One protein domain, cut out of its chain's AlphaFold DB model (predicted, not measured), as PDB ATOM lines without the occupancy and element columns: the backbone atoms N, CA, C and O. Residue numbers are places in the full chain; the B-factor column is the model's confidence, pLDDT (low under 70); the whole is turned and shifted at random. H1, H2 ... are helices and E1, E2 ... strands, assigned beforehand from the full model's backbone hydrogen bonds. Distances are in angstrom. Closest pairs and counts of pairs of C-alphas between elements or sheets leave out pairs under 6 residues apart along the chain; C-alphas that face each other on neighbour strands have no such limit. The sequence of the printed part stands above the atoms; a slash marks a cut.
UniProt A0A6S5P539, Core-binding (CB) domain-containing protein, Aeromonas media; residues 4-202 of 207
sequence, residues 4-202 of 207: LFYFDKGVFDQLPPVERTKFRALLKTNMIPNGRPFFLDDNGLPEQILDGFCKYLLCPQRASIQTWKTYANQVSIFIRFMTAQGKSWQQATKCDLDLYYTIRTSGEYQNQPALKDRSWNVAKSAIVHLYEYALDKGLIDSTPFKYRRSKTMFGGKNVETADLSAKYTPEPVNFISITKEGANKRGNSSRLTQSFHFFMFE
ATOM      1  N   LEU A   4     296.271 275.812 241.515       89.56
ATOM      2  CA  LEU A   4     295.663 277.128 241.716       89.56
ATOM      3  C   LEU A   4     294.845 277.196 243.007       89.56
ATOM      4  O   LEU A   4     293.913 276.419 243.215       89.56
ATOM      5  N   PHE A   5     295.098 278.236 243.793       88.81
ATOM      6  CA  PHE A   5     294.374 278.555 245.016       88.81
ATOM      7  C   PHE A   5     293.874 280.000 245.011       88.81
ATOM      8  O   PHE A   5     294.273 280.841 244.201       88.81
ATOM      9  N   TYR A   6     292.972 280.291 245.947       87.88
ATOM     10  CA  TYR A   6     292.414 281.620 246.147       87.88
ATOM     11  C   TYR A   6     292.561 282.035 247.586       87.88
ATOM     12  O   TYR A   6     292.216 281.289 248.502       87.88
ATOM     13  N   PHE A   7     293.021 283.261 247.777       84.50
ATOM     14  CA  PHE A   7     293.108 283.819 249.100       84.50
ATOM     15  C   PHE A   7     291.713 284.097 249.666       84.50
ATOM     16  O   PHE A   7     290.912 284.778 249.025       84.50
ATOM     17  N   ASP A   8     291.440 283.599 250.870       83.81
ATOM     18  CA  ASP A   8     290.207 283.862 251.607       83.81
ATOM     19  C   ASP A   8     290.526 284.421 252.995       83.81
ATOM     20  O   ASP A   8     291.129 283.753 253.838       83.81
ATOM     21  N   LYS A   9     290.098 285.662 253.244       78.81
ATOM     22  CA  LYS A   9     290.274 286.320 254.546       78.81
ATOM     23  C   LYS A   9     289.475 285.640 255.662       78.81
ATOM     24  O   LYS A   9     289.860 285.769 256.822       78.81
ATOM     25  N   GLY A  10     288.407 284.908 255.339       78.88
ATOM     26  CA  GLY A  10     287.607 284.181 256.328       78.88
ATOM     27  C   GLY A  10     288.389 283.084 257.058       78.88
ATOM     28  O   GLY A  10     288.046 282.724 258.181       78.88
ATOM     29  N   VAL A  11     289.498 282.600 256.482       78.75
ATOM     30  CA  VAL A  11     290.357 281.586 257.119       78.75
ATOM     31  C   VAL A  11     290.925 282.083 258.455       78.75
ATOM     32  O   VAL A  11     291.066 281.301 259.394       78.75
ATOM     33  N   PHE A  12     291.180 283.388 258.603       77.31
ATOM     34  CA  PHE A  12     291.720 283.934 259.856       77.31
ATOM     35  C   PHE A  12     290.718 283.930 261.009       77.31
ATOM     36  O   PHE A  12     291.125 284.019 262.169       77.31
ATOM     37  N   ASP A  13     289.419 283.814 260.729       78.81
ATOM     38  CA  ASP A  13     288.399 283.761 261.777       78.81
ATOM     39  C   ASP A  13     288.421 282.430 262.544       78.81
ATOM     40  O   ASP A  13     287.839 282.332 263.625       78.81
ATOM     41  N   GLN A  14     289.152 281.436 262.036       81.31
ATOM     42  CA  GLN A  14     289.409 280.163 262.712       81.31
ATOM     43  C   GLN A  14     290.691 280.185 263.557       81.31
ATOM     44  O   GLN A  14     290.907 279.279 264.356       81.31
ATOM     45  N   LEU A  15     291.534 281.217 263.417       78.62
ATOM     46  CA  LEU A  15     292.790 281.313 264.160       78.62
ATOM     47  C   LEU A  15     292.583 281.790 265.605       78.62
ATOM     48  O   LEU A  15     291.648 282.565 265.862       78.62
ATOM     49  N   PRO A  16     293.495 281.423 266.527       85.75
ATOM     50  CA  PRO A  16     293.544 281.983 267.872       85.75
ATOM     51  C   PRO A  16     293.578 283.525 267.861       85.75
ATOM     52  O   PRO A  16     294.160 284.121 266.950       85.75
ATOM     53  N   PRO A  17     293.001 284.208 268.869       84.31
ATOM     54  CA  PRO A  17     292.863 285.671 268.875       84.31
ATOM     55  C   PRO A  17     294.175 286.448 268.674       84.31
ATOM     56  O   PRO A  17     294.200 287.464 267.972       84.31
ATOM     57  N   VAL A  18     295.273 285.955 269.256       83.06
ATOM     58  CA  VAL A  18     296.604 286.580 269.168       83.06
ATOM     59  C   VAL A  18     297.137 286.514 267.737       83.06
ATOM     60  O   VAL A  18     297.513 287.534 267.157       83.06
ATOM     61  N   GLU A  19     297.093 285.330 267.123       77.12
ATOM     62  CA  GLU A  19     297.521 285.126 265.740       77.12
ATOM     63  C   GLU A  19     296.646 285.914 264.768       77.12
ATOM     64  O   GLU A  19     297.157 286.650 263.922       77.12
ATOM     65  N   ARG A  20     295.321 285.851 264.938       80.44
ATOM     66  CA  ARG A  20     294.355 286.606 264.131       80.44
ATOM     67  C   ARG A  20     294.666 288.101 264.110       80.44
ATOM     68  O   ARG A  20     294.595 288.722 263.051       80.44
ATOM     69  N   THR A  21     295.018 288.680 265.256       81.50
ATOM     70  CA  THR A  21     295.373 290.104 265.359       81.50
ATOM     71  C   THR A  21     296.641 290.418 264.565       81.50
ATOM     72  O   THR A  21     296.646 291.367 263.778       81.50
ATOM     73  N   LYS A  22     297.677 289.574 264.683       79.81
ATOM     74  CA  LYS A  22     298.927 289.699 263.916       79.81
ATOM     75  C   LYS A  22     298.673 289.625 262.405       79.81
ATOM     76  O   LYS A  22     299.116 290.498 261.660       79.81
ATOM     77  N   PHE A  23     297.895 288.644 261.948       72.50
ATOM     78  CA  PHE A  23     297.567 288.483 260.527       72.50
ATOM     79  C   PHE A  23     296.700 289.619 259.979       72.50
ATOM     80  O   PHE A  23     296.950 290.107 258.877       72.50
ATOM     81  N   ARG A  24     295.710 290.097 260.745       76.69
ATOM     82  CA  ARG A  24     294.891 291.253 260.345       76.69
ATOM     83  C   ARG A  24     295.724 292.532 260.222       76.69
ATOM     84  O   ARG A  24     295.446 293.327 259.327       76.69
ATOM     85  N   ALA A  25     296.733 292.724 261.074       78.06
ATOM     86  CA  ALA A  25     297.669 293.841 260.952       78.06
ATOM     87  C   ALA A  25     298.503 293.733 259.663       78.06
ATOM     88  O   ALA A  25     298.519 294.671 258.871       78.06
ATOM     89  N   LEU A  26     299.090 292.562 259.391       70.50
ATOM     90  CA  LEU A  26     299.874 292.325 258.171       70.50
ATOM     91  C   LEU A  26     299.046 292.493 256.886       70.50
ATOM     92  O   LEU A  26     299.530 293.038 255.896       70.50
ATOM     93  N   LEU A  27     297.777 292.079 256.900       71.31
ATOM     94  CA  LEU A  27     296.868 292.264 255.767       71.31
ATOM     95  C   LEU A  27     296.601 293.728 255.425       71.31
ATOM     96  O   LEU A  27     296.392 294.043 254.252       71.31
ATOM     97  N   LYS A  28     296.552 294.602 256.437       70.12
ATOM     98  CA  LYS A  28     296.385 296.043 256.223       70.12
ATOM     99  C   LYS A  28     297.630 296.638 255.573       70.12
ATOM    100  O   LYS A  28     297.487 297.444 254.664       70.12
ATOM    101  N   THR A  29     298.814 296.193 255.988       70.06
ATOM    102  CA  THR A  29     300.097 296.658 255.444       70.06
ATOM    103  C   THR A  29     300.326 296.187 254.006       70.06
ATOM    104  O   THR A  29     300.690 296.985 253.152       70.06
ATOM    105  N   ASN A  30     300.053 294.911 253.713       63.09
ATOM    106  CA  ASN A  30     300.393 294.295 252.421       63.09
ATOM    107  C   ASN A  30     299.260 294.358 251.379       63.09
ATOM    108  O   ASN A  30     299.398 293.810 250.288       63.09
ATOM    109  N   MET A  31     298.121 294.980 251.715       68.00
ATOM    110  CA  MET A  31     296.966 295.205 250.830       68.00
ATOM    111  C   MET A  31     296.503 293.979 250.016       68.00
ATOM    112  O   MET A  31     296.021 294.122 248.896       68.00
ATOM    113  N   ILE A  32     296.602 292.762 250.562       72.44
ATOM    114  CA  ILE A  32     296.213 291.550 249.826       72.44
ATOM    115  C   ILE A  32     294.674 291.500 249.709       72.44
ATOM    116  O   ILE A  32     293.976 291.413 250.735       72.44
ATOM    117  N   PRO A  33     294.096 291.566 248.492       78.00
ATOM    118  CA  PRO A  33     292.651 291.582 248.325       78.00
ATOM    119  C   PRO A  33     292.065 290.178 248.484       78.00
ATOM    120  O   PRO A  33     292.701 289.175 248.163       78.00
ATOM    121  N   ASN A  34     290.826 290.104 248.977       82.69
ATOM    122  CA  ASN A  34     290.119 288.830 249.073       82.69
ATOM    123  C   ASN A  34     289.908 288.233 247.674       82.69
ATOM    124  O   ASN A  34     289.614 288.959 246.726       82.69
ATOM    125  N   GLY A  35     290.039 286.917 247.545       82.75
ATOM    126  CA  GLY A  35     289.904 286.208 246.277       82.75
ATOM    127  C   GLY A  35     291.087 286.359 245.319       82.75
ATOM    128  O   GLY A  35     290.963 285.911 244.179       82.75
ATOM    129  N   ARG A  36     292.212 286.950 245.755       86.88
ATOM    130  CA  ARG A  36     293.458 286.978 244.973       86.88
ATOM    131  C   ARG A  36     293.882 285.544 244.612       86.88
ATOM    132  O   ARG A  36     293.982 284.721 245.523       86.88
ATOM    133  N   PRO A  37     294.130 285.240 243.328       90.19
ATOM    134  CA  PRO A  37     294.681 283.952 242.925       90.19
ATOM    135  C   PRO A  37     296.163 283.837 243.298       90.19
ATOM    136  O   PRO A  37     296.870 284.845 243.335       90.19
ATOM    137  N   PHE A  38     296.621 282.616 243.553       89.62
ATOM    138  CA  PHE A  38     298.038 282.266 243.672       89.62
ATOM    139  C   PHE A  38     298.233 280.790 243.312       89.62
ATOM    140  O   PHE A  38     297.283 280.008 243.382       89.62
ATOM    141  N   PHE A  39     299.449 280.413 242.929       90.06
ATOM    142  CA  PHE A  39     299.790 279.042 242.564       90.06
ATOM    143  C   PHE A  39     300.781 278.448 243.563       90.06
ATOM    144  O   PHE A  39     301.645 279.169 244.061       90.06
ATOM    145  N   LEU A  40     300.653 277.153 243.844       87.38
ATOM    146  CA  LEU A  40     301.621 276.382 244.625       87.38
ATOM    147  C   LEU A  40     302.282 275.322 243.744       87.38
ATOM    148  O   LEU A  40     301.625 274.757 242.870       87.38
ATOM    149  N   ASP A  41     303.563 275.063 243.968       85.19
ATOM    150  CA  ASP A  41     304.303 273.968 243.348       85.19
ATOM    151  C   ASP A  41     304.015 272.613 244.030       85.19
ATOM    152  O   ASP A  41     303.201 272.510 244.952       85.19
ATOM    153  N   ASP A  42     304.698 271.554 243.585       83.69
ATOM    154  CA  ASP A  42     304.531 270.200 244.139       83.69
ATOM    155  C   ASP A  42     304.967 270.084 245.611       83.69
ATOM    156  O   ASP A  42     304.529 269.175 246.319       83.69
ATOM    157  N   ASN A  43     305.795 271.018 246.087       84.44
ATOM    158  CA  ASN A  43     306.243 271.094 247.475       84.44
ATOM    159  C   ASN A  43     305.285 271.924 248.345       84.44
ATOM    160  O   ASN A  43     305.500 272.054 249.552       84.44
ATOM    161  N   GLY A  44     304.221 272.484 247.758       79.44
ATOM    162  CA  GLY A  44     303.310 273.399 248.438       79.44
ATOM    163  C   GLY A  44     303.899 274.795 248.643       79.44
ATOM    164  O   GLY A  44     303.373 275.562 249.446       79.44
ATOM    165  N   LEU A  45     304.980 275.144 247.947       81.94
ATOM    166  CA  LEU A  45     305.572 276.476 248.002       81.94
ATOM    167  C   LEU A  45     304.982 277.372 246.906       81.94
ATOM    168  O   LEU A  45     304.587 276.875 245.853       81.94
ATOM    169  N   PRO A  46     304.897 278.697 247.119       80.06
ATOM    170  CA  PRO A  46     304.413 279.616 246.098       80.06
ATOM    171  C   PRO A  46     305.234 279.542 244.808       80.06
ATOM    172  O   PRO A  46     306.450 279.738 244.820       80.06
ATOM    173  N   GLU A  47     304.553 279.328 243.685       88.56
ATOM    174  CA  GLU A  47     305.180 279.392 242.367       88.56
ATOM    175  C   GLU A  47     305.420 280.875 242.028       88.56
ATOM    176  O   GLU A  47     304.485 281.672 241.891       88.56
ATOM    177  N   GLN A  48     306.696 281.272 241.992       86.56
ATOM    178  CA  GLN A  48     307.091 282.684 241.962       86.56
ATOM    179  C   GLN A  48     306.729 283.390 240.649       86.56
ATOM    180  O   GLN A  48     306.369 284.571 240.657       86.56
ATOM    181  N   ILE A  49     306.813 282.683 239.521       89.94
ATOM    182  CA  ILE A  49     306.588 283.252 238.189       89.94
ATOM    183  C   ILE A  49     305.094 283.568 238.006       89.94
ATOM    184  O   ILE A  49     304.692 284.676 237.651       89.94
ATOM    185  N   LEU A  50     304.235 282.614 238.321       90.75
ATOM    186  CA  LEU A  50     302.788 282.707 238.284       90.75
ATOM    187  C   LEU A  50     302.248 283.628 239.380       90.75
ATOM    188  O   LEU A  50     301.222 284.268 239.154       90.75
ATOM    189  N   ASP A  51     302.928 283.781 240.523       89.12
ATOM    190  CA  ASP A  51     302.576 284.835 241.487       89.12
ATOM    191  C   ASP A  51     302.733 286.234 240.872       89.12
ATOM    192  O   ASP A  51     301.887 287.114 241.076       89.12
ATOM    193  N   GLY A  52     303.775 286.434 240.060       88.75
ATOM    194  CA  GLY A  52     303.954 287.644 239.264       88.75
ATOM    195  C   GLY A  52     302.801 287.872 238.280       88.75
ATOM    196  O   GLY A  52     302.277 288.987 238.213       88.75
ATOM    197  N   PHE A  53     302.335 286.824 237.599       90.81
ATOM    198  CA  PHE A  53     301.137 286.897 236.753       90.81
ATOM    199  C   PHE A  53     299.876 287.237 237.563       90.81
ATOM    200  O   PHE A  53     299.081 288.091 237.168       90.81
ATOM    201  N   CYS A  54     299.687 286.625 238.733       88.88
ATOM    202  CA  CYS A  54     298.564 286.957 239.605       88.88
ATOM    203  C   CYS A  54     298.604 288.432 240.023       88.88
ATOM    204  O   CYS A  54     297.572 289.097 239.983       88.88
ATOM    205  N   LYS A  55     299.782 288.976 240.354       86.44
ATOM    206  CA  LYS A  55     299.968 290.416 240.614       86.44
ATOM    207  C   LYS A  55     299.666 291.270 239.379       86.44
ATOM    208  O   LYS A  55     299.037 292.315 239.523       86.44
ATOM    209  N   TYR A  56     300.054 290.816 238.188       85.50
ATOM    210  CA  TYR A  56     299.722 291.477 236.926       85.50
ATOM    211  C   TYR A  56     298.202 291.577 236.727       85.50
ATOM    212  O   TYR A  56     297.700 292.659 236.459       85.50
ATOM    213  N   LEU A  57     297.434 290.511 236.993       81.62
ATOM    214  CA  LEU A  57     295.961 290.547 236.909       81.62
ATOM    215  C   LEU A  57     295.299 291.561 237.855       81.62
ATOM    216  O   LEU A  57     294.190 292.031 237.588       81.62
ATOM    217  N   LEU A  58     295.950 291.876 238.975       77.06
ATOM    218  CA  LEU A  58     295.468 292.863 239.941       77.06
ATOM    219  C   LEU A  58     295.681 294.313 239.449       77.06
ATOM    220  O   LEU A  58     295.139 295.239 240.060       77.06
ATOM    221  N   CYS A  59     296.428 294.525 238.357       68.12
ATOM    222  CA  CYS A  59     296.765 295.837 237.815       68.12
ATOM    223  C   CYS A  59     296.305 295.974 236.346       68.12
ATOM    224  O   CYS A  59     296.696 295.164 235.514       68.12
ATOM    225  N   PRO A  60     295.506 296.988 235.963       55.25
ATOM    226  CA  PRO A  60     294.932 298.048 236.789       55.25
ATOM    227  C   PRO A  60     293.832 297.513 237.724       55.25
ATOM    228  O   PRO A  60     293.094 296.602 237.359       55.25
ATOM    229  N   GLN A  61     293.656 298.141 238.895       51.34
ATOM    230  CA  GLN A  61     292.687 297.782 239.962       51.34
ATOM    231  C   GLN A  61     291.198 297.682 239.534       51.34
ATOM    232  O   GLN A  61     290.321 297.506 240.376       51.34
ATOM    233  N   ARG A  62     290.869 297.824 238.245       42.75
ATOM    234  CA  ARG A  62     289.497 297.908 237.725       42.75
ATOM    235  C   ARG A  62     288.825 296.553 237.474       42.75
ATOM    236  O   ARG A  62     287.614 296.527 237.269       42.75
ATOM    237  N   ALA A  63     289.563 295.441 237.460       56.06
ATOM    238  CA  ALA A  63     288.972 294.119 237.252       56.06
ATOM    239  C   ALA A  63     288.380 293.562 238.560       56.06
ATOM    240  O   ALA A  63     289.005 293.609 239.614       56.06
ATOM    241  N   SER A  64     287.151 293.039 238.499       71.81
ATOM    242  CA  SER A  64     286.472 292.459 239.666       71.81
ATOM    243  C   SER A  64     287.183 291.193 240.171       71.81
ATOM    244  O   SER A  64     287.820 290.484 239.391       71.81
ATOM    245  N   ILE A  65     286.973 290.824 241.442       79.56
ATOM    246  CA  ILE A  65     287.455 289.547 242.014       79.56
ATOM    247  C   ILE A  65     287.064 288.361 241.123       79.56
ATOM    248  O   ILE A  65     287.857 287.448 240.896       79.56
ATOM    249  N   GLN A  66     285.845 288.381 240.577       78.12
ATOM    250  CA  GLN A  66     285.361 287.314 239.708       78.12
ATOM    251  C   GLN A  66     286.149 287.235 238.396       78.12
ATOM    252  O   GLN A  66     286.387 286.137 237.894       78.12
ATOM    253  N   THR A  67     286.593 288.371 237.861       78.50
ATOM    254  CA  THR A  67     287.448 288.436 236.670       78.50
ATOM    255  C   THR A  67     288.806 287.794 236.948       78.50
ATOM    256  O   THR A  67     289.215 286.923 236.184       78.50
ATOM    257  N   TRP A  68     289.451 288.127 238.075       83.19
ATOM    258  CA  TRP A  68     290.726 287.509 238.470       83.19
ATOM    259  C   TRP A  68     290.603 285.997 238.606       83.19
ATOM    260  O   TRP A  68     291.391 285.259 238.019       83.19
ATOM    261  N   LYS A  69     289.570 285.529 239.319       86.81
ATOM    262  CA  LYS A  69     289.298 284.094 239.472       86.81
ATOM    263  C   LYS A  69     289.067 283.419 238.132       86.81
ATOM    264  O   LYS A  69     289.557 282.322 237.886       86.81
ATOM    265  N   THR A  70     288.317 284.067 237.250       85.12
ATOM    266  CA  THR A  70     288.024 283.513 235.931       85.12
ATOM    267  C   THR A  70     289.303 283.375 235.110       85.12
ATOM    268  O   THR A  70     289.551 282.295 234.584       85.12
ATOM    269  N   TYR A  71     290.142 284.410 235.046       87.81
ATOM    270  CA  TYR A  71     291.384 284.368 234.270       87.81
ATOM    271  C   TYR A  71     292.398 283.385 234.856       87.81
ATOM    272  O   TYR A  71     292.938 282.567 234.115       87.81
ATOM    273  N   ALA A  72     292.583 283.383 236.179       91.06
ATOM    274  CA  ALA A  72     293.465 282.431 236.846       91.06
ATOM    275  C   ALA A  72     293.035 280.976 236.597       91.06
ATOM    276  O   ALA A  72     293.877 280.143 236.270       91.06
ATOM    277  N   ASN A  73     291.729 280.678 236.655       91.12
ATOM    278  CA  ASN A  73     291.212 279.349 236.309       91.12
ATOM    279  C   ASN A  73     291.543 278.957 234.863       91.12
ATOM    280  O   ASN A  73     291.975 277.832 234.626       91.12
ATOM    281  N   GLN A  74     291.342 279.857 233.892       90.12
ATOM    282  CA  GLN A  74     291.641 279.549 232.488       90.12
ATOM    283  C   GLN A  74     293.137 279.295 232.270       90.12
ATOM    284  O   GLN A  74     293.496 278.354 231.563       90.12
ATOM    285  N   VAL A  75     293.999 280.079 232.921       93.88
ATOM    286  CA  VAL A  75     295.453 279.877 232.886       93.88
ATOM    287  C   VAL A  75     295.854 278.560 233.545       93.88
ATOM    288  O   VAL A  75     296.642 277.821 232.967       93.88
ATOM    289  N   SER A  76     295.272 278.201 234.692       93.19
ATOM    290  CA  SER A  76     295.551 276.914 235.343       93.19
ATOM    291  C   SER A  76     295.202 275.725 234.442       93.19
ATOM    292  O   SER A  76     295.993 274.790 234.327       93.19
ATOM    293  N   ILE A  77     294.063 275.779 233.737       91.06
ATOM    294  CA  ILE A  77     293.679 274.737 232.772       91.06
ATOM    295  C   ILE A  77     294.704 274.648 231.636       91.06
ATOM    296  O   ILE A  77     295.112 273.549 231.265       91.06
ATOM    297  N   PHE A  78     295.144 275.789 231.104       93.31
ATOM    298  CA  PHE A  78     296.144 275.826 230.041       93.31
ATOM    299  C   PHE A  78     297.515 275.297 230.500       93.31
ATOM    300  O   PHE A  78     298.116 274.483 229.805       93.31
ATOM    301  N   ILE A  79     297.985 275.668 231.694       93.19
ATOM    302  CA  ILE A  79     299.239 275.149 232.271       93.19
ATOM    303  C   ILE A  79     299.160 273.633 232.458       93.19
ATOM    304  O   ILE A  79     300.105 272.920 232.112       93.19
ATOM    305  N   ARG A  80     298.028 273.120 232.957       89.81
ATOM    306  CA  ARG A  80     297.788 271.674 233.073       89.81
ATOM    307  C   ARG A  80     297.839 270.986 231.711       89.81
ATOM    308  O   ARG A  80     298.462 269.937 231.598       89.81
ATOM    309  N   PHE A  81     297.236 271.588 230.686       89.94
ATOM    310  CA  PHE A  81     297.316 271.095 229.311       89.94
ATOM    311  C   PHE A  81     298.763 271.059 228.798       89.94
ATOM    312  O   PHE A  81     299.188 270.031 228.290       89.94
ATOM    313  N   MET A  82     299.549 272.120 228.979       92.44
ATOM    314  CA  MET A  82     300.956 272.136 228.551       92.44
ATOM    315  C   MET A  82     301.793 271.089 229.294       92.44
ATOM    316  O   MET A  82     302.550 270.342 228.675       92.44
ATOM    317  N   THR A  83     301.569 270.962 230.605       90.38
ATOM    318  CA  THR A  83     302.208 269.935 231.442       90.38
ATOM    319  C   THR A  83     301.873 268.528 230.933       90.38
ATOM    320  O   THR A  83     302.746 267.668 230.905       90.38
ATOM    321  N   ALA A  84     300.636 268.302 230.471       86.31
ATOM    322  CA  ALA A  84     300.210 267.049 229.838       86.31
ATOM    323  C   ALA A  84     301.028 266.689 228.598       86.31
ATOM    324  O   ALA A  84     301.309 265.520 228.351       86.31
ATOM    325  N   GLN A  85     301.399 267.707 227.822       85.31
ATOM    326  CA  GLN A  85     302.240 267.565 226.636       85.31
ATOM    327  C   GLN A  85     303.732 267.440 226.994       85.31
ATOM    328  O   GLN A  85     304.574 267.440 226.100       85.31
ATOM    329  N   GLY A  86     304.077 267.374 228.287       90.19
ATOM    330  CA  GLY A  86     305.458 267.321 228.767       90.19
ATOM    331  C   GLY A  86     306.221 268.637 228.599       90.19
ATOM    332  O   GLY A  86     307.449 268.631 228.600       90.19
ATOM    333  N   LYS A  87     305.515 269.761 228.429       92.69
ATOM    334  CA  LYS A  87     306.101 271.078 228.153       92.69
ATOM    335  C   LYS A  87     305.786 272.073 229.266       92.69
ATOM    336  O   LYS A  87     304.694 272.065 229.838       92.69
ATOM    337  N   SER A  88     306.710 273.000 229.518       93.12
ATOM    338  CA  SER A  88     306.379 274.216 230.268       93.12
ATOM    339  C   SER A  88     305.472 275.115 229.422       93.12
ATOM    340  O   SER A  88     305.579 275.153 228.196       93.12
ATOM    341  N   TRP A  89     304.605 275.894 230.066       94.44
ATOM    342  CA  TRP A  89     303.777 276.877 229.368       94.44
ATOM    343  C   TRP A  89     304.624 277.947 228.654       94.44
ATOM    344  O   TRP A  89     304.216 278.438 227.604       94.44
ATOM    345  N   GLN A  90     305.832 278.259 229.135       95.38
ATOM    346  CA  GLN A  90     306.761 279.176 228.450       95.38
ATOM    347  C   GLN A  90     307.246 278.631 227.098       95.38
ATOM    348  O   GLN A  90     307.597 279.404 226.216       95.38
ATOM    349  N   GLN A  91     307.241 277.307 226.925       95.06
ATOM    350  CA  GLN A  91     307.695 276.620 225.711       95.06
ATOM    351  C   GLN A  91     306.561 276.377 224.708       95.06
ATOM    352  O   GLN A  91     306.749 275.646 223.734       95.06
ATOM    353  N   ALA A  92     305.364 276.920 224.956       94.81
ATOM    354  CA  ALA A  92     304.251 276.728 224.043       94.81
ATOM    355  C   ALA A  92     304.578 277.288 222.661       94.81
ATOM    356  O   ALA A  92     305.179 278.349 222.518       94.81
ATOM    357  N   THR A  93     304.127 276.578 221.640       93.81
ATOM    358  CA  THR A  93     304.201 277.007 220.247       93.81
ATOM    359  C   THR A  93     302.813 277.377 219.735       93.81
ATOM    360  O   THR A  93     301.794 277.098 220.372       93.81
ATOM    361  N   LYS A  94     302.746 277.948 218.529       90.19
ATOM    362  CA  LYS A  94     301.461 278.204 217.866       90.19
ATOM    363  C   LYS A  94     300.634 276.925 217.682       90.19
ATOM    364  O   LYS A  94     299.421 276.960 217.862       90.19
ATOM    365  N   CYS A  95     301.296 275.806 217.379       89.06
ATOM    366  CA  CYS A  95     300.655 274.503 217.222       89.06
ATOM    367  C   CYS A  95     299.997 274.040 218.532       89.06
ATOM    368  O   CYS A  95     298.847 273.607 218.522       89.06
ATOM    369  N   ASP A  96     300.671 274.226 219.673       92.56
ATOM    370  CA  ASP A  96     300.114 273.878 220.988       92.56
ATOM    371  C   ASP A  96     298.859 274.711 221.312       92.56
ATOM    372  O   ASP A  96     297.887 274.191 221.862       92.56
ATOM    373  N   LEU A  97     298.845 275.996 220.934       91.81
ATOM    374  CA  LEU A  97     297.677 276.867 221.112       91.81
ATOM    375  C   LEU A  97     296.496 276.472 220.218       91.81
ATOM    376  O   LEU A  97     295.350 276.518 220.670       91.81
ATOM    377  N   ASP A  98     296.761 276.087 218.970       88.38
ATOM    378  CA  ASP A  98     295.715 275.636 218.048       88.38
ATOM    379  C   ASP A  98     295.156 274.270 218.464       88.38
ATOM    380  O   ASP A  98     293.942 274.065 218.432       88.38
ATOM    381  N   LEU A  99     296.010 273.374 218.967       87.50
ATOM    382  CA  LEU A  99     295.575 272.122 219.581       87.50
ATOM    383  C   LEU A  99     294.702 272.377 220.817       87.50
ATOM    384  O   LEU A  99     293.619 271.799 220.943       87.50
ATOM    385  N   TYR A 100     295.133 273.280 221.704       90.50
ATOM    386  CA  TYR A 100     294.350 273.669 222.875       90.50
ATOM    387  C   TYR A 100     292.975 274.220 222.470       90.50
ATOM    388  O   TYR A 100     291.959 273.816 223.037       90.50
ATOM    389  N   TYR A 101     292.913 275.085 221.454       88.75
ATOM    390  CA  TYR A 101     291.654 275.588 220.897       88.75
ATOM    391  C   TYR A 101     290.746 274.464 220.383       88.75
ATOM    392  O   TYR A 101     289.565 274.419 220.749       88.75
ATOM    393  N   THR A 102     291.285 273.548 219.575       85.00
ATOM    394  CA  THR A 102     290.530 272.425 219.010       85.00
ATOM    395  C   THR A 102     289.929 271.550 220.110       85.00
ATOM    396  O   THR A 102     288.728 271.293 220.086       85.00
ATOM    397  N   ILE A 103     290.700 271.163 221.130       85.38
ATOM    398  CA  ILE A 103     290.194 270.351 222.257       85.38
ATOM    399  C   ILE A 103     289.095 271.104 223.018       85.38
ATOM    400  O   ILE A 103     288.006 270.590 223.278       85.38
ATOM    401  N   ARG A 104     289.353 272.375 223.341       86.19
ATOM    402  CA  ARG A 104     288.450 273.183 224.165       86.19
ATOM    403  C   ARG A 104     287.121 273.494 223.482       86.19
ATOM    404  O   ARG A 104     286.119 273.634 224.187       86.19
ATOM    405  N   THR A 105     287.090 273.592 222.153       84.75
ATOM    406  CA  THR A 105     285.883 273.922 221.372       84.75
ATOM    407  C   THR A 105     285.191 272.729 220.726       84.75
ATOM    408  O   THR A 105     283.989 272.809 220.487       84.75
ATOM    409  N   SER A 106     285.890 271.620 220.480       79.31
ATOM    410  CA  SER A 106     285.245 270.367 220.061       79.31
ATOM    411  C   SER A 106     284.479 269.729 221.219       79.31
ATOM    412  O   SER A 106     283.424 269.136 221.016       79.31
ATOM    413  N   GLY A 107     284.983 269.879 222.449       70.00
ATOM    414  CA  GLY A 107     284.464 269.145 223.602       70.00
ATOM    415  C   GLY A 107     284.883 267.676 223.616       70.00
ATOM    416  O   GLY A 107     284.608 266.978 224.589       70.00
ATOM    417  N   GLU A 108     285.579 267.227 222.577       63.56
ATOM    418  CA  GLU A 108     286.227 265.930 222.536       63.56
ATOM    419  C   GLU A 108     287.409 265.961 223.514       63.56
ATOM    420  O   GLU A 108     288.047 266.996 223.713       63.56
ATOM    421  N   TYR A 109     287.688 264.836 224.175       64.75
ATOM    422  CA  TYR A 109     288.815 264.696 225.114       64.75
ATOM    423  C   TYR A 109     288.683 265.462 226.443       64.75
ATOM    424  O   TYR A 109     289.655 265.583 227.189       64.75
ATOM    425  N   GLN A 110     287.486 265.942 226.793       68.50
ATOM    426  CA  GLN A 110     287.223 266.582 228.082       68.50
ATOM    427  C   GLN A 110     285.912 266.104 228.713       68.50
ATOM    428  O   GLN A 110     284.909 265.897 228.045       68.50
ATOM    429  N   ASN A 111     285.888 266.031 230.045       66.81
ATOM    430  CA  ASN A 111     284.678 265.716 230.818       66.81
ATOM    431  C   ASN A 111     283.696 266.905 230.913       66.81
ATOM    432  O   ASN A 111     282.721 266.860 231.662       66.81
ATOM    433  N   GLN A 112     283.985 268.009 230.221       69.06
ATOM    434  CA  GLN A 112     283.194 269.236 230.231       69.06
ATOM    435  C   GLN A 112     282.643 269.524 228.834       69.06
ATOM    436  O   GLN A 112     283.284 269.175 227.844       69.06
ATOM    437  N   PRO A 113     281.494 270.209 228.723       73.75
ATOM    438  CA  PRO A 113     280.965 270.594 227.423       73.75
ATOM    439  C   PRO A 113     281.944 271.500 226.669       73.75
ATOM    440  O   PRO A 113     282.689 272.277 227.276       73.75
ATOM    441  N   ALA A 114     281.899 271.412 225.341       82.62
ATOM    442  CA  ALA A 114     282.601 272.310 224.435       82.62
ATOM    443  C   ALA A 114     282.422 273.783 224.840       82.62
ATOM    444  O   ALA A 114     281.315 274.244 225.153       82.62
ATOM    445  N   LEU A 115     283.516 274.543 224.822       81.12
ATOM    446  CA  LEU A 115     283.468 275.981 225.038       81.12
ATOM    447  C   LEU A 115     282.814 276.663 223.840       81.12
ATOM    448  O   LEU A 115     283.261 276.539 222.705       81.12
ATOM    449  N   LYS A 116     281.781 277.451 224.131       79.88
ATOM    450  CA  LYS A 116     281.157 278.369 223.174       79.88
ATOM    451  C   LYS A 116     281.987 279.649 223.039       79.88
ATOM    452  O   LYS A 116     282.735 279.997 223.955       79.88
ATOM    453  N   ASP A 117     281.767 280.399 221.961       71.06
ATOM    454  CA  ASP A 117     282.555 281.582 221.572       71.06
ATOM    455  C   ASP A 117     282.846 282.565 222.714       71.06
ATOM    456  O   ASP A 117     283.993 282.957 222.926       71.06
ATOM    457  N   ARG A 118     281.834 282.942 223.511       68.31
ATOM    458  CA  ARG A 118     282.027 283.873 224.638       68.31
ATOM    459  C   ARG A 118     282.998 283.314 225.682       68.31
ATOM    460  O   ARG A 118     283.849 284.049 226.174       68.31
ATOM    461  N   SER A 119     282.870 282.038 226.028       76.88
ATOM    462  CA  SER A 119     283.718 281.396 227.033       76.88
ATOM    463  C   SER A 119     285.128 281.141 226.501       76.88
ATOM    464  O   SER A 119     286.093 281.267 227.254       76.88
ATOM    465  N   TRP A 120     285.265 280.853 225.201       84.50
ATOM    466  CA  TRP A 120     286.570 280.793 224.545       84.50
ATOM    467  C   TRP A 120     287.273 282.152 224.549       84.50
ATOM    468  O   TRP A 120     288.445 282.221 224.902       84.50
ATOM    469  N   ASN A 121     286.564 283.243 224.244       78.44
ATOM    470  CA  ASN A 121     287.148 284.589 224.268       78.44
ATOM    471  C   ASN A 121     287.737 284.936 225.642       78.44
ATOM    472  O   ASN A 121     288.793 285.552 225.718       78.44
ATOM    473  N   VAL A 122     287.102 284.485 226.725       80.75
ATOM    474  CA  VAL A 122     287.635 284.640 228.085       80.75
ATOM    475  C   VAL A 122     288.924 283.834 228.282       80.75
ATOM    476  O   VAL A 122     289.890 284.364 228.828       80.75
ATOM    477  N   ALA A 123     288.961 282.577 227.831       87.06
ATOM    478  CA  ALA A 123     290.165 281.744 227.900       87.06
ATOM    479  C   ALA A 123     291.318 282.343 227.085       87.06
ATOM    480  O   ALA A 123     292.436 282.465 227.582       87.06
ATOM    481  N   LYS A 124     291.017 282.796 225.867       86.56
ATOM    482  CA  LYS A 124     291.945 283.492 224.981       86.56
ATOM    483  C   LYS A 124     292.533 284.737 225.640       86.56
ATOM    484  O   LYS A 124     293.751 284.864 225.665       86.56
ATOM    485  N   SER A 125     291.707 285.622 226.203       83.19
ATOM    486  CA  SER A 125     292.200 286.828 226.886       83.19
ATOM    487  C   SER A 125     293.101 286.494 228.073       83.19
ATOM    488  O   SER A 125     294.130 287.133 228.256       83.19
ATOM    489  N   ALA A 126     292.750 285.472 228.856       89.88
ATOM    490  CA  ALA A 126     293.568 285.051 229.989       89.88
ATOM    491  C   ALA A 126     294.954 284.541 229.549       89.88
ATOM    492  O   ALA A 126     295.956 284.902 230.161       89.88
ATOM    493  N   ILE A 127     295.014 283.753 228.469       93.50
ATOM    494  CA  ILE A 127     296.276 283.265 227.889       93.50
ATOM    495  C   ILE A 127     297.093 284.422 227.304       93.50
ATOM    496  O   ILE A 127     298.296 284.488 227.530       93.50
ATOM    497  N   VAL A 128     296.454 285.358 226.597       88.31
ATOM    498  CA  VAL A 128     297.134 286.551 226.067       88.31
ATOM    499  C   VAL A 128     297.788 287.343 227.199       88.31
ATOM    500  O   VAL A 128     298.981 287.610 227.124       88.31
ATOM    501  N   HIS A 129     297.065 287.614 228.289       89.00
ATOM    502  CA  HIS A 129     297.629 288.325 229.436       89.00
ATOM    503  C   HIS A 129     298.771 287.577 230.128       89.00
ATOM    504  O   HIS A 129     299.679 288.224 230.640       89.00
ATOM    505  N   LEU A 130     298.751 286.240 230.150       94.50
ATOM    506  CA  LEU A 130     299.868 285.448 230.675       94.50
ATOM    507  C   LEU A 130     301.145 285.686 229.861       94.50
ATOM    508  O   LEU A 130     302.204 285.903 230.442       94.50
ATOM    509  N   TYR A 131     301.045 285.660 228.531       94.44
ATOM    510  CA  TYR A 131     302.203 285.854 227.658       94.44
ATOM    511  C   TYR A 131     302.642 287.317 227.553       94.44
ATOM    512  O   TYR A 131     303.838 287.561 227.452       94.44
ATOM    513  N   GLU A 132     301.721 288.281 227.635       89.56
ATOM    514  CA  GLU A 132     302.057 289.709 227.778       89.56
ATOM    515  C   GLU A 132     302.853 289.945 229.064       89.56
ATOM    516  O   GLU A 132     303.949 290.496 229.018       89.56
ATOM    517  N   TYR A 133     302.362 289.427 230.194       93.38
ATOM    518  CA  TYR A 133     303.093 289.448 231.461       93.38
ATOM    519  C   TYR A 133     304.483 288.808 231.328       93.38
ATOM    520  O   TYR A 133     305.473 289.360 231.811       93.38
ATOM    521  N   ALA A 134     304.561 287.638 230.692       94.44
ATOM    522  CA  ALA A 134     305.811 286.907 230.548       94.44
ATOM    523  C   ALA A 134     306.833 287.677 229.704       94.44
ATOM    524  O   ALA A 134     308.004 287.736 230.074       94.44
ATOM    525  N   LEU A 135     306.382 288.299 228.613       93.12
ATOM    526  CA  LEU A 135     307.214 289.132 227.752       93.12
ATOM    527  C   LEU A 135     307.701 290.383 228.496       93.12
ATOM    528  O   LEU A 135     308.898 290.657 228.511       93.12
ATOM    529  N   ASP A 136     306.804 291.084 229.196       91.19
ATOM    530  CA  ASP A 136     307.132 292.284 229.982       91.19
ATOM    531  C   ASP A 136     308.155 292.006 231.096       91.19
ATOM    532  O   ASP A 136     308.908 292.893 231.504       91.19
ATOM    533  N   LYS A 137     308.177 290.776 231.622       92.88
ATOM    534  CA  LYS A 137     309.143 290.331 232.636       92.88
ATOM    535  C   LYS A 137     310.401 289.685 232.064       92.88
ATOM    536  O   LYS A 137     311.250 289.282 232.854       92.88
ATOM    537  N   GLY A 138     310.535 289.590 230.740       93.38
ATOM    538  CA  GLY A 138     311.675 288.936 230.094       93.38
ATOM    539  C   GLY A 138     311.754 287.432 230.376       93.38
ATOM    540  O   GLY A 138     312.833 286.851 230.343       93.38
ATOM    541  N   LEU A 139     310.622 286.798 230.696       93.44
ATOM    542  CA  LEU A 139     310.527 285.354 230.941       93.44
ATOM    543  C   LEU A 139     310.483 284.543 229.642       93.44
ATOM    544  O   LEU A 139     310.631 283.321 229.676       93.44
ATOM    545  N   ILE A 140     310.205 285.222 228.529       94.75
ATOM    546  CA  ILE A 140     310.191 284.714 227.159       94.75
ATOM    547  C   ILE A 140     310.673 285.830 226.226       94.75
ATOM    548  O   ILE A 140     310.450 287.006 226.509       94.75
ATOM    549  N   ASP A 141     311.246 285.456 225.084       93.06
ATOM    550  CA  ASP A 141     311.721 286.421 224.082       93.06
ATOM    551  C   ASP A 141     310.634 286.824 223.072       93.06
ATOM    552  O   ASP A 141     310.715 287.865 222.423       93.06
ATOM    553  N   SER A 142     309.612 285.980 222.891       91.06
ATOM    554  CA  SER A 142     308.514 286.234 221.955       91.06
ATOM    555  C   SER A 142     307.243 285.477 222.336       91.06
ATOM    556  O   SER A 142     307.290 284.453 223.018       91.06
ATOM    557  N   THR A 143     306.089 285.980 221.891       91.38
ATOM    558  CA  THR A 143     304.790 285.341 222.127       91.38
ATOM    559  C   THR A 143     304.531 284.192 221.145       91.38
ATOM    560  O   THR A 143     304.830 284.318 219.956       91.38
ATOM    561  N   PRO A 144     303.856 283.108 221.572       90.50
ATOM    562  CA  PRO A 144     303.499 281.976 220.703       90.50
ATOM    563  C   PRO A 144     302.341 282.249 219.728       90.50
ATOM    564  O   PRO A 144     301.845 281.342 219.059       90.50
ATOM    565  N   PHE A 145     301.891 283.496 219.651       87.31
ATOM    566  CA  PHE A 145     300.838 283.979 218.771       87.31
ATOM    567  C   PHE A 145     301.261 285.299 218.135       87.31
ATOM    568  O   PHE A 145     302.188 285.968 218.600       87.31
ATOM    569  N   LYS A 146     300.548 285.697 217.085       81.00
ATOM    570  CA  LYS A 146     300.706 286.993 216.428       81.00
ATOM    571  C   LYS A 146     299.473 287.851 216.670       81.00
ATOM    572  O   LYS A 146     298.341 287.367 216.675       81.00
ATOM    573  N   TYR A 147     299.678 289.155 216.812       71.75
ATOM    574  CA  TYR A 147     298.581 290.113 216.777       71.75
ATOM    575  C   TYR A 147     298.158 290.337 215.322       71.75
ATOM    576  O   TYR A 147     298.935 290.794 214.484       71.75
ATOM    577  N   ARG A 148     296.910 289.998 215.000       59.59
ATOM    578  CA  ARG A 148     296.297 290.295 213.707       59.59
ATOM    579  C   ARG A 148     295.497 291.586 213.815       59.59
ATOM    580  O   ARG A 148     294.645 291.727 214.689       59.59
ATOM    581  N   ARG A 149     295.704 292.507 212.876       48.03
ATOM    582  CA  ARG A 149     294.826 293.671 212.709       48.03
ATOM    583  C   ARG A 149     293.498 293.214 212.121       48.03
ATOM    584  O   ARG A 149     293.445 292.756 210.978       48.03
ATOM    585  N   SER A 150     292.434 293.317 212.909       46.25
ATOM    586  CA  SER A 150     291.075 293.080 212.427       46.25
ATOM    587  C   SER A 150     290.489 294.396 211.911       46.25
ATOM    588  O   SER A 150     290.482 295.409 212.611       46.25
ATOM    589  N   LYS A 151     290.025 294.392 210.655       42.50
ATOM    590  CA  LYS A 151     289.204 295.479 210.114       42.50
ATOM    591  C   LYS A 151     287.769 295.213 210.550       42.50
ATOM    592  O   LYS A 151     287.179 294.218 210.134       42.50
ATOM    593  N   THR A 152     287.198 296.071 211.388       43.03
ATOM    594  CA  THR A 152     285.757 296.022 211.654       43.03
ATOM    595  C   THR A 152     285.013 296.386 210.372       43.03
ATOM    596  O   THR A 152     285.295 297.430 209.788       43.03
ATOM    597  N   MET A 153     284.056 295.560 209.938       43.69
ATOM    598  CA  MET A 153     283.315 295.788 208.685       43.69
ATOM    599  C   MET A 153     282.404 297.034 208.703       43.69
ATOM    600  O   MET A 153     281.860 297.396 207.670       43.69
ATOM    601  N   PHE A 154     282.274 297.728 209.841       41.03
ATOM    602  CA  PHE A 154     281.397 298.891 210.019       41.03
ATOM    603  C   PHE A 154     282.110 300.067 210.704       41.03
ATOM    604  O   PHE A 154     281.810 300.393 211.849       41.03
ATOM    605  N   GLY A 155     283.090 300.682 210.034       42.78
ATOM    606  CA  GLY A 155     283.643 301.999 210.410       42.78
ATOM    607  C   GLY A 155     284.327 302.117 211.784       42.78
ATOM    608  O   GLY A 155     284.703 303.216 212.186       42.78
ATOM    609  N   GLY A 156     284.496 301.016 212.516       46.00
ATOM    610  CA  GLY A 156     285.192 300.982 213.798       46.00
ATOM    611  C   GLY A 156     286.709 301.125 213.648       46.00
ATOM    612  O   GLY A 156     287.294 300.845 212.599       46.00
ATOM    613  N   LYS A 157     287.367 301.572 214.723       44.22
ATOM    614  CA  LYS A 157     288.834 301.600 214.798       44.22
ATOM    615  C   LYS A 157     289.382 300.182 214.611       44.22
ATOM    616  O   LYS A 157     288.823 299.230 215.147       44.22
ATOM    617  N   ASN A 158     290.493 300.056 213.884       47.66
ATOM    618  CA  ASN A 158     291.221 298.791 213.788       47.66
ATOM    619  C   ASN A 158     291.599 298.317 215.198       47.66
ATOM    620  O   ASN A 158     292.197 299.080 215.958       47.66
ATOM    621  N   VAL A 159     291.263 297.070 215.529       50.81
ATOM    622  CA  VAL A 159     291.632 296.443 216.805       50.81
ATOM    623  C   VAL A 159     292.631 295.330 216.520       50.81
ATOM    624  O   VAL A 159     292.402 294.479 215.651       50.81
ATOM    625  N   GLU A 160     293.752 295.342 217.238       47.59
ATOM    626  CA  GLU A 160     294.708 294.238 217.226       47.59
ATOM    627  C   GLU A 160     294.153 293.079 218.058       47.59
ATOM    628  O   GLU A 160     293.659 293.257 219.167       47.59
ATOM    629  N   THR A 161     294.144 291.879 217.488       54.22
ATOM    630  CA  THR A 161     293.579 290.681 218.115       54.22
ATOM    631  C   THR A 161     294.545 289.524 217.933       54.22
ATOM    632  O   THR A 161     294.920 289.209 216.806       54.22
ATOM    633  N   ALA A 162     294.929 288.866 219.024       56.56
ATOM    634  CA  ALA A 162     295.800 287.695 218.974       56.56
ATOM    635  C   ALA A 162     295.174 286.555 218.139       56.56
ATOM    636  O   ALA A 162     293.963 286.322 218.206       56.56
ATOM    637  N   ASP A 163     295.965 285.827 217.358       69.00
ATOM    638  CA  ASP A 163     295.509 284.824 216.381       69.00
ATOM    639  C   ASP A 163     295.276 283.405 216.954       69.00
ATOM    640  O   ASP A 163     295.454 282.394 216.272       69.00
ATOM    641  N   LEU A 164     294.789 283.313 218.197       63.56
ATOM    642  CA  LEU A 164     294.407 282.059 218.874       63.56
ATOM    643  C   LEU A 164     293.019 281.543 218.435       63.56
ATOM    644  O   LEU A 164     292.136 281.316 219.261       63.56
ATOM    645  N   SER A 165     292.749 281.468 217.135       54.88
ATOM    646  CA  SER A 165     291.444 281.010 216.623       54.88
ATOM    647  C   SER A 165     291.537 280.288 215.280       54.88
ATOM    648  O   SER A 165     290.555 280.242 214.538       54.88
ATOM    649  N   ALA A 166     292.720 279.787 214.918       50.72
ATOM    650  CA  ALA A 166     292.896 279.029 213.689       50.72
ATOM    651  C   ALA A 166     292.474 277.572 213.936       50.72
ATOM    652  O   ALA A 166     292.913 276.944 214.894       50.72
ATOM    653  N   LYS A 167     291.591 277.034 213.088       38.41
ATOM    654  CA  LYS A 167     291.247 275.607 213.123       38.41
ATOM    655  C   LYS A 167     292.455 274.803 212.633       38.41
ATOM    656  O   LYS A 167     292.897 275.023 211.508       38.41
ATOM    657  N   TYR A 168     292.954 273.883 213.456       39.12
ATOM    658  CA  TYR A 168     294.031 272.947 213.122       39.12
ATOM    659  C   TYR A 168     293.566 271.506 213.376       39.12
ATOM    660  O   TYR A 168     292.914 271.237 214.388       39.12
ATOM    661  N   THR A 169     293.884 270.594 212.456       33.19
ATOM    662  CA  THR A 169     293.652 269.142 212.563       33.19
ATOM    663  C   THR A 169     294.917 268.468 213.114       33.19
ATOM    664  O   THR A 169     295.934 268.516 212.423       33.19
ATOM    665  N   PRO A 170     294.897 267.882 214.326       43.28
ATOM    666  CA  PRO A 170     296.117 267.415 214.986       43.28
ATOM    667  C   PRO A 170     296.480 265.942 214.718       43.28
ATOM    668  O   PRO A 170     295.619 265.121 214.404       43.28
ATOM    669  N   GLU A 171     297.768 265.624 214.905       35.66
ATOM    670  CA  GLU A 171     298.310 264.278 215.170       35.66
ATOM    671  C   GLU A 171     297.864 263.752 216.560       35.66
ATOM    672  O   GLU A 171     297.429 264.551 217.398       35.66
ATOM    673  N   PRO A 172     297.913 262.426 216.831       34.28
ATOM    674  CA  PRO A 172     297.297 261.835 218.024       34.28
ATOM    675  C   PRO A 172     297.889 262.356 219.346       34.28
ATOM    676  O   PRO A 172     299.097 262.359 219.565       34.28
ATOM    677  N   VAL A 173     296.988 262.785 220.235       41.75
ATOM    678  CA  VAL A 173     297.248 263.512 221.488       41.75
ATOM    679  C   VAL A 173     297.384 262.546 222.674       41.75
ATOM    680  O   VAL A 173     296.613 261.594 222.790       41.75
ATOM    681  N   ASN A 174     298.288 262.838 223.619       36.75
ATOM    682  CA  ASN A 174     298.310 262.184 224.934       36.75
ATOM    683  C   ASN A 174     297.147 262.691 225.810       36.75
ATOM    684  O   ASN A 174     297.051 263.880 226.124       36.75
ATOM    685  N   PHE A 175     296.241 261.786 226.182       35.03
ATOM    686  CA  PHE A 175     294.979 262.084 226.866       35.03
ATOM    687  C   PHE A 175     295.177 262.554 228.320       35.03
ATOM    688  O   PHE A 175     295.877 261.900 229.089       35.03
ATOM    689  N   ILE A 176     294.456 263.606 228.741       36.66
ATOM    690  CA  ILE A 176     294.200 263.898 230.164       36.66
ATOM    691  C   ILE A 176     292.716 264.171 230.399       36.66
ATOM    692  O   ILE A 176     292.126 265.079 229.820       36.66
ATOM    693  N   SER A 177     292.131 263.441 231.348       29.55
ATOM    694  CA  SER A 177     290.832 263.766 231.929       29.55
ATOM    695  C   SER A 177     290.934 265.035 232.783       29.55
ATOM    696  O   SER A 177     291.505 265.011 233.873       29.55
ATOM    697  N   ILE A 178     290.347 266.148 232.334       36.00
ATOM    698  CA  ILE A 178     290.203 267.361 233.155       36.00
ATOM    699  C   ILE A 178     289.057 267.127 234.152       36.00
ATOM    700  O   ILE A 178     287.907 267.511 233.919       36.00
ATOM    701  N   THR A 179     289.334 266.440 235.259       35.94
ATOM    702  CA  THR A 179     288.437 266.442 236.419       35.94
ATOM    703  C   THR A 179     288.498 267.810 237.101       35.94
ATOM    704  O   THR A 179     289.539 268.467 237.169       35.94
ATOM    705  N   LYS A 180     287.349 268.266 237.610       42.53
ATOM    706  CA  LYS A 180     287.278 269.357 238.590       42.53
ATOM    707  C   LYS A 180     287.867 268.846 239.911       42.53
ATOM    708  O   LYS A 180     287.126 268.467 240.814       42.53
ATOM    709  N   GLU A 181     289.184 268.834 240.043       38.56
ATOM    710  CA  GLU A 181     289.781 268.883 241.374       38.56
ATOM    711  C   GLU A 181     289.704 270.326 241.863       38.56
ATOM    712  O   GLU A 181     290.150 271.256 241.199       38.56
ATOM    713  N   GLY A 182     288.989 270.517 242.968       34.88
ATOM    714  CA  GLY A 182     288.681 271.833 243.529       34.88
ATOM    715  C   GLY A 182     287.327 271.913 244.238       34.88
ATOM    716  O   GLY A 182     287.014 272.942 244.829       34.88
ATOM    717  N   ALA A 183     286.515 270.846 244.218       35.47
ATOM    718  CA  ALA A 183     285.204 270.814 244.882       35.47
ATOM    719  C   ALA A 183     285.077 269.834 246.075       35.47
ATOM    720  O   ALA A 183     283.959 269.617 246.539       35.47
ATOM    721  N   ASN A 184     286.169 269.285 246.624       35.31
ATOM    722  CA  ASN A 184     286.129 268.438 247.832       35.31
ATOM    723  C   ASN A 184     287.108 268.988 248.888       35.31
ATOM    724  O   ASN A 184     288.317 268.912 248.725       35.31
ATOM    725  N   LYS A 185     286.660 269.826 249.831       50.34
ATOM    726  CA  LYS A 185     286.105 269.486 251.158       50.34
ATOM    727  C   LYS A 185     286.994 268.528 251.977       50.34
ATOM    728  O   LYS A 185     287.074 267.344 251.686       50.34
ATOM    729  N   ARG A 186     287.538 269.081 253.075       37.00
ATOM    730  CA  ARG A 186     288.115 268.461 254.295       37.00
ATOM    731  C   ARG A 186     289.639 268.301 254.438       37.00
ATOM    732  O   ARG A 186     290.067 268.171 255.575       37.00
ATOM    733  N   GLY A 187     290.457 268.431 253.389       33.78
ATOM    734  CA  GLY A 187     291.932 268.342 253.515       33.78
ATOM    735  C   GLY A 187     292.718 269.654 253.353       33.78
ATOM    736  O   GLY A 187     293.898 269.709 253.678       33.78
ATOM    737  N   ASN A 188     292.082 270.718 252.852       44.91
ATOM    738  CA  ASN A 188     292.803 271.885 252.327       44.91
ATOM    739  C   ASN A 188     293.286 272.884 253.400       44.91
ATOM    740  O   ASN A 188     294.138 273.715 253.116       44.91
ATOM    741  N   SER A 189     292.767 272.817 254.635       43.75
ATOM    742  CA  SER A 189     293.096 273.808 255.674       43.75
ATOM    743  C   SER A 189     294.553 273.760 256.136       43.75
ATOM    744  O   SER A 189     295.102 274.826 256.384       43.75
ATOM    745  N   SER A 190     295.191 272.583 256.243       45.88
ATOM    746  CA  SER A 190     296.569 272.497 256.768       45.88
ATOM    747  C   SER A 190     297.627 272.918 255.744       45.88
ATOM    748  O   SER A 190     298.566 273.631 256.087       45.88
ATOM    749  N   ARG A 191     297.449 272.546 254.467       47.03
ATOM    750  CA  ARG A 191     298.321 272.995 253.370       47.03
ATOM    751  C   ARG A 191     298.179 274.492 253.117       47.03
ATOM    752  O   ARG A 191     299.185 275.165 252.903       47.03
ATOM    753  N   LEU A 192     296.957 275.028 253.214       51.38
ATOM    754  CA  LEU A 192     296.720 276.466 253.119       51.38
ATOM    755  C   LEU A 192     297.415 277.217 254.253       51.38
ATOM    756  O   LEU A 192     298.142 278.147 253.943       51.38
ATOM    757  N   THR A 193     297.272 276.827 255.524       49.16
ATOM    758  CA  THR A 193     297.908 277.556 256.640       49.16
ATOM    759  C   THR A 193     299.436 277.486 256.619       49.16
ATOM    760  O   THR A 193     300.077 278.496 256.911       49.16
ATOM    761  N   GLN A 194     300.028 276.353 256.225       47.84
ATOM    762  CA  GLN A 194     301.485 276.205 256.131       47.84
ATOM    763  C   GLN A 194     302.081 277.012 254.964       47.84
ATOM    764  O   GLN A 194     303.051 277.745 255.155       47.84
ATOM    765  N   SER A 195     301.440 276.989 253.793       50.59
ATOM    766  CA  SER A 195     301.844 277.813 252.640       50.59
ATOM    767  C   SER A 195     301.587 279.305 252.889       50.59
ATOM    768  O   SER A 195     302.341 280.161 252.431       50.59
ATOM    769  N   PHE A 196     300.550 279.640 253.673       49.69
ATOM    770  CA  PHE A 196     300.277 281.013 254.107       49.69
ATOM    771  C   PHE A 196     301.340 281.542 255.070       49.69
ATOM    772  O   PHE A 196     301.663 282.729 255.035       49.69
ATOM    773  N   HIS A 197     301.888 280.671 255.922       48.59
ATOM    774  CA  HIS A 197     302.999 281.020 256.798       48.59
ATOM    775  C   HIS A 197     304.240 281.384 255.973       48.59
ATOM    776  O   HIS A 197     304.839 282.426 256.212       48.59
ATOM    777  N   PHE A 198     304.546 280.600 254.937       47.72
ATOM    778  CA  PHE A 198     305.636 280.883 254.002       47.72
ATOM    779  C   PHE A 198     305.413 282.195 253.225       47.72
ATOM    780  O   PHE A 198     306.289 283.052 253.190       47.72
ATOM    781  N   PHE A 199     304.200 282.421 252.700       46.09
ATOM    782  CA  PHE A 199     303.845 283.648 251.969       46.09
ATOM    783  C   PHE A 199     303.959 284.933 252.821       46.09
ATOM    784  O   PHE A 199     304.165 286.019 252.280       46.09
ATOM    785  N   MET A 200     303.783 284.834 254.145       44.72
ATOM    786  CA  MET A 200     303.667 285.993 255.041       44.72
ATOM    787  C   MET A 200     304.852 286.199 255.997       44.72
ATOM    788  O   MET A 200     304.995 287.317 256.497       44.72
ATOM    789  N   PHE A 201     305.652 285.167 256.297       41.94
ATOM    790  CA  PHE A 201     306.718 285.224 257.313       41.94
ATOM    791  C   PHE A 201     308.131 284.953 256.803       41.94
ATOM    792  O   PHE A 201     309.067 285.280 257.532       41.94
ATOM    793  N   GLU A 202     308.324 284.444 255.583       35.69
ATOM    794  CA  GLU A 202     309.635 284.576 254.947       35.69
ATOM    795  C   GLU A 202     309.746 285.962 254.299       35.69
ATOM    796  O   GLU A 202     308.859 286.368 253.535       35.69
TER     797      GLU A 202
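This is residues 4 to 202 of the 207 residues of the protein "Core-binding (CB) domain-containing protein" of Aeromonas media (UniProt A0A6S5P539). Two long helices, H4 and H6, cross nearly at right angles in the core, with H3 packed on H6 and the small two-strand sheet E1 E2 over the side of H3 and H4. At one end of the long axis lies the helical hairpin H1 H2 with H7 near H2; toward the other end lie H5 and the strand hairpin E3 E4, whose tip, residues 152 to 157, sticks out, and the long unnamed stretch 163 to 187 runs back from E4 to H7. The printed part has 199 residues, with seven named helices and four named strands in the order E1 H1 H2 E2 H3 H4 H5 H6 E3 E4 H7; the sheets, E1 - E2 and E3 - E4, are both antiparallel. The class is mostly helix, and the whole is compact, with a radius of gyration of the C-alphas of 19.0 A and spans of 61 by 41 by 30 A.

E1, residues 4 to 6, is the antiparallel neighbour of E2, residues 37 to 40; N 5 and O 38 are within hydrogen-bond range at 2.8 A, N 38 and O 5 at 3.0 A. H1, residues 9 to 14, and H2, residues 17 to 30, form a helical hairpin: they touch, by residues 20 to 24 of H2 alone, at a shallow tilt of 14 degrees, opposite ways, and their closest C-alphas are those of Phe 12 and Arg 20, 5.7 A apart. The closest C-alphas of E2 and H3, residues 48 to 57, are those of Phe 38 and Asp 51, 5.7 A apart. H3 and H4, residues 65 to 84, form a helical hairpin that only just touches, with 3 pairs of C-alphas within 8 A, the closest those of Leu 57 and Trp 68 at 6.3 A; their tilt of 37 degrees is only just steep. H4 and H5, residues 94 to 106, also only just touch, with 3 pairs within 8 A, the closest those of Phe 81 and Tyr 100 at 7.5 A. H4 touches H6, residues 117 to 136, about perpendicular at 79 degrees, with Tyr 71 and Ala 126 the closest C-alphas at 4.9 A. H4 is the hub, touching H3, H5 and H6. H3 touches H6 too, at a steep tilt of 60 degrees, with the C-alphas of Phe 53 and Tyr 133 closest at 6.2 A. E3, residues 147 to 150, and E4, residues 159 to 162, form an antiparallel hairpin, with N 148 and O 161 at 2.8 A. H7, residues 188 to 201, touches no helix, but H2 and H7 are near each other, with 6 pairs of C-alphas within 10 A. In H2, H3, H4, H5, H6 and H7 every O i to N i+4 pair is within hydrogen-bond range; in H1 0 of 2 are, beside 3 of 3 O i to N i+3 pairs.

E1 begins at C-alpha 4, (295.663, 277.128, 241.716), and is 7.1 A long; E2 measures 10.4 A, E3 9.2 A and E4 9.9 A. H1 is 10.3 A, H2 20.0 A and H3 14.5 A long. H4 runs 28.6 A from C-alpha 65 at (287.455, 289.547, 242.014). H5 measures 18.1 A, H6 28.1 A and H7 19.9 A, ending at C-alpha 201, (306.718, 285.224, 257.313).

The C-alphas farthest apart are those of Val 18 and Met 153, 62.6 A. The printed part has no cut; the link from E4 to H7, 25 residues, is long. Residues 183 to 188, of which 188 belongs to H7, stand free. The mean pLDDT of the printed part is 72.6, and 68 residues are under 70, among them residues 148 to 202.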